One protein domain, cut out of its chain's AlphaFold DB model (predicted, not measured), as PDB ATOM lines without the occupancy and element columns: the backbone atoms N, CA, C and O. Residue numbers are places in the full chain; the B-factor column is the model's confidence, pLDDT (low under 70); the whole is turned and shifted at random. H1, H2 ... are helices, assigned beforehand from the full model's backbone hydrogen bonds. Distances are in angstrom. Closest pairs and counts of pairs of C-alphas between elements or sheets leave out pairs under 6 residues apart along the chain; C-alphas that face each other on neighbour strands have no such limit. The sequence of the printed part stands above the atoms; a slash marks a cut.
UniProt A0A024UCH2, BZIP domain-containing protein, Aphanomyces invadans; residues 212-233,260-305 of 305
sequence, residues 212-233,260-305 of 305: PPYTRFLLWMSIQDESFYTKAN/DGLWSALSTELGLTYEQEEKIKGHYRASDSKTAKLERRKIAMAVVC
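AT A GLANCE: This is residues 212 to 233 and 260 to 305 of the 305 residues of the protein "BZIP domain-containing protein" of Aphanomyces invadans (UniProt A0A024UCH2). An arch of helices: H1 and H5 stand side by side as a pair at one end, H4 spans from the link to H5 toward H3 at the other end, and short H2 sits between, touching H3 and near H4. The arch has few contacts, and H1 and H3 are apart across its hollow. The printed part has 68 residues with five named helices, in the order H1 H2 H3 H4 H5, and no named strand, an all-helix class. It is compact, with a radius of gyration of the C-alphas of 12.5 A and spans of 31 by 26 by 19 A.

HOW THE PARTS SIT: Start at H1, residues 213 to 221, and look across to H5, residues 290 to 304: they touch, the closest C-alphas being those of Leu 219 and Ala 300, 5.9 A apart. They run opposite ways at a shallow tilt of 31 degrees. Next find H2, residues 227 to 230, which touches H3, residues 262 to 269, the closest C-alphas being those of Tyr 229 and Trp 263, 5.9 A apart. H4, residues 274 to 286, is close to H3 but not clearly touching: the closest C-alphas, those of Ser 267 and Glu 277, are 7.5 A apart. Their tilt of 36 degrees is only just steep, and they run opposite ways. H4 is also close to H2 but not clearly touching, the closest C-alphas, of Tyr 229 and Lys 281, being 7.1 A apart. In H1, H3, H4 and H5 every O i to N i+4 pair is within hydrogen-bond range; H2 is too short for such a pair, and its one O i to N i+3 pair is not within range.

IN THESE COORDINATES: Find C-alpha 213 at (37.550, -3.816, 22.185); from there H1 runs 12.2 A to C-alpha 221. H2 is 5.1 A long and H3 10.5 A. H4 begins at C-alpha 274, (23.143, 5.183, 41.275), and is 17.9 A long. H5, the longest at 20.9 A, ends at C-alpha 304, (47.124, -7.013, 26.362).

THE WHOLE: Glu 275 and Cys 305, the chain's last residue, have the C-alphas farthest apart, 34.7 A. Residues 234 to 259 are not printed, and C-alphas 233 and 260 are 10.5 A apart across the cut. The links H1 to H2, H3 to H4 and H4 to H5 are tight. Mean pLDDT of the printed part is 77.1; residues 231 to 233, 260, 287 and 301 to 305 are under 70.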
ATOM      1  N   PRO A 212      36.868  -8.579  21.405       83.12
ATOM      2  CA  PRO A 212      36.298  -7.295  21.043       83.12
ATOM      3  C   PRO A 212      36.821  -6.165  21.948       83.12
ATOM      4  O   PRO A 212      37.017  -6.389  23.152       83.12
ATOM      5  N   PRO A 213      36.978  -4.933  21.428       78.38
ATOM      6  CA  PRO A 213      37.550  -3.816  22.185       78.38
ATOM      7  C   PRO A 213      36.872  -3.564  23.540       78.38
ATOM      8  O   PRO A 213      37.540  -3.278  24.534       78.38
ATOM      9  N   TYR A 214      35.548  -3.739  23.615       80.31
ATOM     10  CA  TYR A 214      34.796  -3.578  24.861       80.31
ATOM     11  C   TYR A 214      35.171  -4.632  25.913       80.31
ATOM     12  O   TYR A 214      35.240  -4.318  27.099       80.31
ATOM     13  N   THR A 215      35.476  -5.868  25.507       82.75
ATOM     14  CA  THR A 215      35.886  -6.933  26.429       82.75
ATOM     15  C   THR A 215      37.279  -6.663  26.985       82.75
ATOM     16  O   THR A 215      37.492  -6.803  28.189       82.75
ATOM     17  N   ARG A 216      38.204  -6.184  26.139       80.50
ATOM     18  CA  ARG A 216      39.539  -5.730  26.570       80.50
ATOM     19  C   ARG A 216      39.420  -4.581  27.574       80.50
ATOM     20  O   ARG A 216      40.083  -4.596  28.609       80.50
ATOM     21  N   PHE A 217      38.517  -3.632  27.322       82.00
ATOM     22  CA  PHE A 217      38.242  -2.521  28.232       82.00
ATOM     23  C   PHE A 217      37.663  -2.979  29.581       82.00
ATOM     24  O   PHE A 217      38.128  -2.528  30.627       82.00
ATOM     25  N   LEU A 218      36.702  -3.907  29.589       82.69
ATOM     26  CA  LEU A 218      36.137  -4.470  30.822       82.69
ATOM     27  C   LEU A 218      37.182  -5.246  31.631       82.69
ATOM     28  O   LEU A 218      37.253  -5.119  32.858       82.69
ATOM     29  N   LEU A 219      38.028  -6.013  30.947       82.31
ATOM     30  CA  LEU A 219      39.125  -6.743  31.567       82.31
ATOM     31  C   LEU A 219      40.160  -5.777  32.158       82.31
ATOM     32  O   LEU A 219      40.545  -5.932  33.316       82.31
ATOM     33  N   TRP A 220      40.517  -4.717  31.432       84.81
ATOM     34  CA  TRP A 220      41.364  -3.636  31.932       84.81
ATOM     35  C   TRP A 220      40.749  -2.914  33.140       84.81
ATOM     36  O   TRP A 220      41.447  -2.660  34.130       84.81
ATOM     37  N   MET A 221      39.444  -2.623  33.105       81.25
ATOM     38  CA  MET A 221      38.707  -2.034  34.226       81.25
ATOM     39  C   MET A 221      38.796  -2.915  35.472       81.25
ATOM     40  O   MET A 221      39.000  -2.405  36.570       81.25
ATOM     41  N   SER A 222      38.716  -4.237  35.307       78.06
ATOM     42  CA  SER A 222      38.751  -5.201  36.413       78.06
ATOM     43  C   SER A 222      40.075  -5.226  37.203       78.06
ATOM     44  O   SER A 222      40.131  -5.764  38.313       78.06
ATOM     45  N   ILE A 223      41.139  -4.626  36.658       81.50
ATOM     46  CA  ILE A 223      42.454  -4.495  37.305       81.50
ATOM     47  C   ILE A 223      42.576  -3.170  38.071       81.50
ATOM     48  O   ILE A 223      43.436  -3.052  38.945       81.50
ATOM     49  N   GLN A 224      41.766  -2.157  37.743       81.88
ATOM     50  CA  GLN A 224      41.920  -0.819  38.319       81.88
ATOM     51  C   GLN A 224      41.568  -0.817  39.803       81.88
ATOM     52  O   GLN A 224      40.589  -1.431  40.197       81.88
ATOM     53  N   ASP A 225      42.342  -0.109  40.623       79.69
ATOM     54  CA  ASP A 225      42.104  -0.035  42.068       79.69
ATOM     55  C   ASP A 225      40.810   0.715  42.414       79.69
ATOM     56  O   ASP A 225      40.346   1.547  41.638       79.69
ATOM     57  N   GLU A 226      40.296   0.536  43.636       74.56
ATOM     58  CA  GLU A 226      39.060   1.178  44.119       74.56
ATOM     59  C   GLU A 226      39.034   2.706  43.902       74.56
ATOM     60  O   GLU A 226      37.994   3.284  43.587       74.56
ATOM     61  N   SER A 227      40.206   3.351  43.955       75.62
ATOM     62  CA  SER A 227      40.380   4.781  43.660       75.62
ATOM     63  C   SER A 227      39.860   5.224  42.281       75.62
ATOM     64  O   SER A 227      39.512   6.395  42.110       75.62
ATOM     65  N   PHE A 228      39.787   4.307  41.313       81.12
ATOM     66  CA  PHE A 228      39.217   4.521  39.984       81.12
ATOM     67  C   PHE A 228      37.710   4.796  40.048       81.12
ATOM     68  O   PHE A 228      37.220   5.705  39.381       81.12
ATOM     69  N   TYR A 229      36.994   4.059  40.901       76.44
ATOM     70  CA  TYR A 229      35.537   4.129  41.037       76.44
ATOM     71  C   TYR A 229      35.071   5.241  41.985       76.44
ATOM     72  O   TYR A 229      33.902   5.621  41.970       76.44
ATOM     73  N   THR A 230      35.968   5.760  42.829       71.19
ATOM     74  CA  THR A 230      35.636   6.771  43.848       71.19
ATOM     75  C   THR A 230      35.972   8.201  43.429       71.19
ATOM     76  O   THR A 230      35.383   9.150  43.949       71.19
ATOM     77  N   LYS A 231      36.928   8.403  42.512       61.12
ATOM     78  CA  LYS A 231      37.359   9.741  42.070       61.12
ATOM     79  C   LYS A 231      36.406  10.329  41.020       61.12
ATOM     80  O   LYS A 231      36.771  10.527  39.866       61.12
ATOM     81  N   ALA A 232      35.186  10.626  41.453       54.34
ATOM     82  CA  ALA A 232      34.192  11.380  40.688       54.34
ATOM     83  C   ALA A 232      33.678  12.630  41.434       54.34
ATOM     84  O   ALA A 232      33.044  13.484  40.826       54.34
ATOM     85  N   ASN A 233      34.001  12.809  42.725       43.91
ATOM     86  CA  ASN A 233      33.353  13.849  43.542       43.91
ATOM     87  C   ASN A 233      34.172  15.127  43.777       43.91
ATOM     88  O   ASN A 233      33.682  16.041  44.438       43.91
ATOM     89  N   ASP A 260      41.789   9.844  36.072       63.81
ATOM     90  CA  ASP A 260      40.904  10.610  36.936       63.81
ATOM     91  C   ASP A 260      39.636  11.008  36.156       63.81
ATOM     92  O   ASP A 260      39.697  11.764  35.190       63.81
ATOM     93  N   GLY A 261      38.480  10.491  36.582       73.19
ATOM     94  CA  GLY A 261      37.173  10.830  36.012       73.19
ATOM     95  C   GLY A 261      36.664   9.917  34.891       73.19
ATOM     96  O   GLY A 261      35.525  10.098  34.469       73.19
ATOM     97  N   LEU A 262      37.425   8.905  34.450       82.88
ATOM     98  CA  LEU A 262      36.970   7.977  33.398       82.88
ATOM     99  C   LEU A 262      35.709   7.202  33.816       82.88
ATOM    100  O   LEU A 262      34.775   7.091  33.030       82.88
ATOM    101  N   TRP A 263      35.643   6.734  35.070       84.88
ATOM    102  CA  TRP A 263      34.434   6.103  35.619       84.88
ATOM    103  C   TRP A 263      33.226   7.050  35.603       84.88
ATOM    104  O   TRP A 263      32.119   6.634  35.274       84.88
ATOM    105  N   SER A 264      33.441   8.331  35.922       82.56
ATOM    106  CA  SER A 264      32.378   9.343  35.915       82.56
ATOM    107  C   SER A 264      31.859   9.606  34.504       82.56
ATOM    108  O   SER A 264      30.649   9.710  34.313       82.56
ATOM    109  N   ALA A 265      32.758   9.704  33.521       82.31
ATOM    110  CA  ALA A 265      32.393   9.868  32.118       82.31
ATOM    111  C   ALA A 265      31.620   8.644  31.607       82.31
ATOM    112  O   ALA A 265      30.521   8.800  31.086       82.31
ATOM    113  N   LEU A 266      32.131   7.437  31.876       83.81
ATOM    114  CA  LEU A 266      31.492   6.175  31.505       83.81
ATOM    115  C   LEU A 266      30.088   6.040  32.107       83.81
ATOM    116  O   LEU A 266      29.145   5.686  31.408       83.81
ATOM    117  N   SER A 267      29.938   6.348  33.397       84.44
ATOM    118  CA  SER A 267      28.644   6.257  34.084       84.44
ATOM    119  C   SER A 267      27.632   7.251  33.515       84.44
ATOM    120  O   SER A 267      26.455   6.924  33.379       84.44
ATOM    121  N   THR A 268      28.104   8.436  33.115       85.31
ATOM    122  CA  THR A 268      27.272   9.467  32.479       85.31
ATOM    123  C   THR A 268      26.860   9.064  31.062       85.31
ATOM    124  O   THR A 268      25.687   9.185  30.722       85.31
ATOM    125  N   GLU A 269      27.788   8.563  30.241       85.38
ATOM    126  CA  GLU A 269      27.508   8.148  28.857       85.38
ATOM    127  C   GLU A 269      26.603   6.916  28.778       85.38
ATOM    128  O   GLU A 269      25.706   6.865  27.940       85.38
ATOM    129  N   LEU A 270      26.796   5.941  29.670       84.44
ATOM    130  CA  LEU A 270      25.950   4.748  29.750       84.44
ATOM    131  C   LEU A 270      24.616   5.003  30.467       84.44
ATOM    132  O   LEU A 270      23.776   4.105  30.515       84.44
ATOM    133  N   GLY A 271      24.415   6.197  31.040       82.94
ATOM    134  CA  GLY A 271      23.212   6.539  31.796       82.94
ATOM    135  C   GLY A 271      22.984   5.626  33.004       82.94
ATOM    136  O   GLY A 271      21.840   5.277  33.299       82.94
ATOM    137  N   LEU A 272      24.062   5.201  33.675       85.38
ATOM    138  CA  LEU A 272      23.968   4.298  34.821       85.38
ATOM    139  C   LEU A 272      23.226   4.981  35.969       85.38
ATOM    140  O   LEU A 272      23.526   6.112  36.354       85.38
ATOM    141  N   THR A 273      22.262   4.276  36.556       87.38
ATOM    142  CA  THR A 273      21.631   4.734  37.792       87.38
ATOM    143  C   THR A 273      22.583   4.550  38.970       87.38
ATOM    144  O   THR A 273      23.454   3.677  38.963       87.38
ATOM    145  N   TYR A 274      22.372   5.322  40.037       84.88
ATOM    146  CA  TYR A 274      23.143   5.183  41.275       84.88
ATOM    147  C   TYR A 274      23.135   3.739  41.813       84.88
ATOM    148  O   TYR A 274      24.167   3.216  42.227       84.88
ATOM    149  N   GLU A 275      21.987   3.057  41.751       85.81
ATOM    150  CA  GLU A 275      21.877   1.657  42.170       85.81
ATOM    151  C   GLU A 275      22.695   0.708  41.286       85.81
ATOM    152  O   GLU A 275      23.260  -0.265  41.785       85.81
ATOM    153  N   GLN A 276      22.764   0.966  39.976       85.69
ATOM    154  CA  GLN A 276      23.578   0.177  39.049       85.69
ATOM    155  C   GLN A 276      25.070   0.401  39.298       85.69
ATOM    156  O   GLN A 276      25.828  -0.569  39.351       85.69
ATOM    157  N   GLU A 277      25.488   1.647  39.525       85.06
ATOM    158  CA  GLU A 277      26.866   1.955  39.906       85.06
ATOM    159  C   GLU A 277      27.276   1.258  41.207       85.06
ATOM    160  O   GLU A 277      28.333   0.630  41.261       85.06
ATOM    161  N   GLU A 278      26.445   1.335  42.250       83.50
ATOM    162  CA  GLU A 278      26.733   0.695  43.536       83.50
ATOM    163  C   GLU A 278      26.726  -0.833  43.435       83.50
ATOM    164  O   GLU A 278      27.549  -1.484  44.078       83.50
ATOM    165  N   LYS A 279      25.884  -1.428  42.579       85.50
ATOM    166  CA  LYS A 279      25.952  -2.869  42.284       85.50
ATOM    167  C   LYS A 279      27.277  -3.249  41.627       85.50
ATOM    168  O   LYS A 279      27.907  -4.211  42.062       85.50
ATOM    169  N   ILE A 280      27.741  -2.492  40.629       82.94
ATOM    170  CA  ILE A 280      29.019  -2.758  39.945       82.94
ATOM    171  C   ILE A 280      30.198  -2.603  40.916       82.94
ATOM    172  O   ILE A 280      31.046  -3.492  41.009       82.94
ATOM    173  N   LYS A 281      30.219  -1.521  41.705       82.38
ATOM    174  CA  LYS A 281      31.223  -1.302  42.762       82.38
ATOM    175  C   LYS A 281      31.164  -2.401  43.825       82.38
ATOM    176  O   LYS A 281      32.202  -2.878  44.278       82.38
ATOM    177  N   GLY A 282      29.963  -2.839  44.195       80.88
ATOM    178  CA  GLY A 282      29.723  -3.928  45.137       80.88
ATOM    179  C   GLY A 282      30.294  -5.260  44.652       80.88
ATOM    180  O   GLY A 282      31.014  -5.916  45.401       80.88
ATOM    181  N   HIS A 283      30.059  -5.628  43.390       78.88
ATOM    182  CA  HIS A 283      30.654  -6.822  42.779       78.88
ATOM    183  C   HIS A 283      32.182  -6.744  42.716       78.88
ATOM    184  O   HIS A 283      32.866  -7.736  42.987       78.88
ATOM    185  N   TYR A 284      32.728  -5.566  42.414       77.75
ATOM    186  CA  TYR A 284      34.170  -5.346  42.423       77.75
ATOM    187  C   TYR A 284      34.759  -5.571  43.827       77.75
ATOM    188  O   TYR A 284      35.664  -6.383  43.990       77.75
ATOM    189  N   ARG A 285      34.180  -4.944  44.859       77.00
ATOM    190  CA  ARG A 285      34.609  -5.085  46.264       77.00
ATOM    191  C   ARG A 285      34.477  -6.513  46.787       77.00
ATOM    192  O   ARG A 285      35.386  -7.015  47.439       77.00
ATOM    193  N   ALA A 286      33.367  -7.183  46.482       75.06
ATOM    194  CA  ALA A 286      33.122  -8.559  46.912       75.06
ATOM    195  C   ALA A 286      34.103  -9.561  46.277       75.06
ATOM    196  O   ALA A 286      34.380 -10.610  46.856       75.06
ATOM    197  N   SER A 287      34.643  -9.234  45.101       67.19
ATOM    198  CA  SER A 287      35.627 -10.047  44.383       67.19
ATOM    199  C   SER A 287      37.074  -9.563  44.566       67.19
ATOM    200  O   SER A 287      37.979 -10.091  43.911       67.19
ATOM    201  N   ASP A 288      37.338  -8.594  45.451       70.69
ATOM    202  CA  ASP A 288      38.671  -8.023  45.696       70.69
ATOM    203  C   ASP A 288      39.485  -8.848  46.711       70.69
ATOM    204  O   ASP A 288      39.952  -8.375  47.746       70.69
ATOM    205  N   SER A 289      39.647 -10.140  46.417       76.75
ATOM    206  CA  SER A 289      40.631 -10.983  47.101       76.75
ATOM    207  C   SER A 289      42.006 -10.823  46.452       76.75
ATOM    208  O   SER A 289      42.115 -10.697  45.232       76.75
ATOM    209  N   LYS A 290      43.083 -10.939  47.245       73.44
ATOM    210  CA  LYS A 290      44.469 -10.973  46.736       73.44
ATOM    211  C   LYS A 290      44.660 -12.035  45.646       73.44
ATOM    212  O   LYS A 290      45.367 -11.785  44.674       73.44
ATOM    213  N   THR A 291      44.011 -13.192  45.792       77.69
ATOM    214  CA  THR A 291      44.048 -14.279  44.802       77.69
ATOM    215  C   THR A 291      43.308 -13.898  43.524       77.69
ATOM    216  O   THR A 291      43.867 -13.998  42.439       77.69
ATOM    217  N   ALA A 292      42.093 -13.362  43.641       77.38
ATOM    218  CA  ALA A 292      41.292 -12.930  42.498       77.38
ATOM    219  C   ALA A 292      41.947 -11.772  41.725       77.38
ATOM    220  O   ALA A 292      41.928 -11.762  40.498       77.38
ATOM    221  N   LYS A 293      42.590 -10.827  42.420       75.12
ATOM    222  CA  LYS A 293      43.332  -9.722  41.797       75.12
ATOM    223  C   LYS A 293      44.548 -10.215  41.010       75.12
ATOM    224  O   LYS A 293      44.833  -9.681  39.940       75.12
ATOM    225  N   LEU A 294      45.245 -11.234  41.517       77.81
ATOM    226  CA  LEU A 294      46.358 -11.865  40.808       77.81
ATOM    227  C   LEU A 294      45.872 -12.586  39.545       77.81
ATOM    228  O   LEU A 294      46.455 -12.384  38.484       77.81
ATOM    229  N   GLU A 295      44.791 -13.361  39.636       78.94
ATOM    230  CA  GLU A 295      44.211 -14.063  38.482       78.94
ATOM    231  C   GLU A 295      43.669 -13.089  37.424       78.94
ATOM    232  O   GLU A 295      43.992 -13.228  36.247       78.94
ATOM    233  N   ARG A 296      42.957 -12.024  37.825       79.44
ATOM    234  CA  ARG A 296      42.522 -10.957  36.901       79.44
ATOM    235  C   ARG A 296      43.700 -10.302  36.188       79.44
ATOM    236  O   ARG A 296      43.623 -10.049  34.991       79.44
ATOM    237  N   ARG A 297      44.801 -10.053  36.905       78.25
ATOM    238  CA  ARG A 297      46.020  -9.494  36.311       78.25
ATOM    239  C   ARG A 297      46.663 -10.462  35.323       78.25
ATOM    240  O   ARG A 297      47.070 -10.012  34.265       78.25
ATOM    241  N   LYS A 298      46.731 -11.760  35.632       79.19
ATOM    242  CA  LYS A 298      47.253 -12.773  34.700       79.19
ATOM    243  C   LYS A 298      46.440 -12.813  33.407       79.19
ATOM    244  O   LYS A 298      47.023 -12.714  32.337       79.19
ATOM    245  N   ILE A 299      45.112 -12.893  33.518       77.31
ATOM    246  CA  ILE A 299      44.206 -12.946  32.360       77.31
ATOM    247  C   ILE A 299      44.307 -11.657  31.543       77.31
ATOM    248  O   ILE A 299      44.393 -11.706  30.326       77.31
ATOM    249  N   ALA A 300      44.337 -10.498  32.198       72.75
ATOM    250  CA  ALA A 300      44.461  -9.229  31.500       72.75
ATOM    251  C   ALA A 300      45.814  -9.023  30.822       72.75
ATOM    252  O   ALA A 300      45.856  -8.474  29.729       72.75
ATOM    253  N   MET A 301      46.907  -9.454  31.449       68.38
ATOM    254  CA  MET A 301      48.229  -9.381  30.831       68.38
ATOM    255  C   MET A 301      48.334 -10.308  29.622       68.38
ATOM    256  O   MET A 301      48.875  -9.893  28.610       68.38
ATOM    257  N   ALA A 302      47.746 -11.503  29.696       65.25
ATOM    258  CA  ALA A 302      47.706 -12.461  28.591       65.25
ATOM    259  C   ALA A 302      46.823 -12.033  27.402       65.25
ATOM    260  O   ALA A 302      46.746 -12.765  26.431       65.25
ATOM    261  N   VAL A 303      46.107 -10.911  27.516       63.09
ATOM    262  CA  VAL A 303      45.218 -10.364  26.475       63.09
ATOM    263  C   VAL A 303      45.738  -9.028  25.930       63.09
ATOM    264  O   VAL A 303      45.287  -8.551  24.890       63.09
ATOM    265  N   VAL A 304      46.609  -8.354  26.685       54.38
ATOM    266  CA  VAL A 304      47.124  -7.013  26.362       54.38
ATOM    267  C   VAL A 304      48.538  -7.070  25.776       54.38
ATOM    268  O   VAL A 304      48.883  -6.150  25.036       54.38
ATOM    269  N   CYS A 305      49.315  -8.106  26.100       38.72
ATOM    270  CA  CYS A 305      50.534  -8.496  25.383       38.72
ATOM    271  C   CYS A 305      50.168  -9.286  24.130       38.72
ATOM    272  O   CYS A 305      50.911  -9.150  23.137       38.72
TER     273      CYS A 305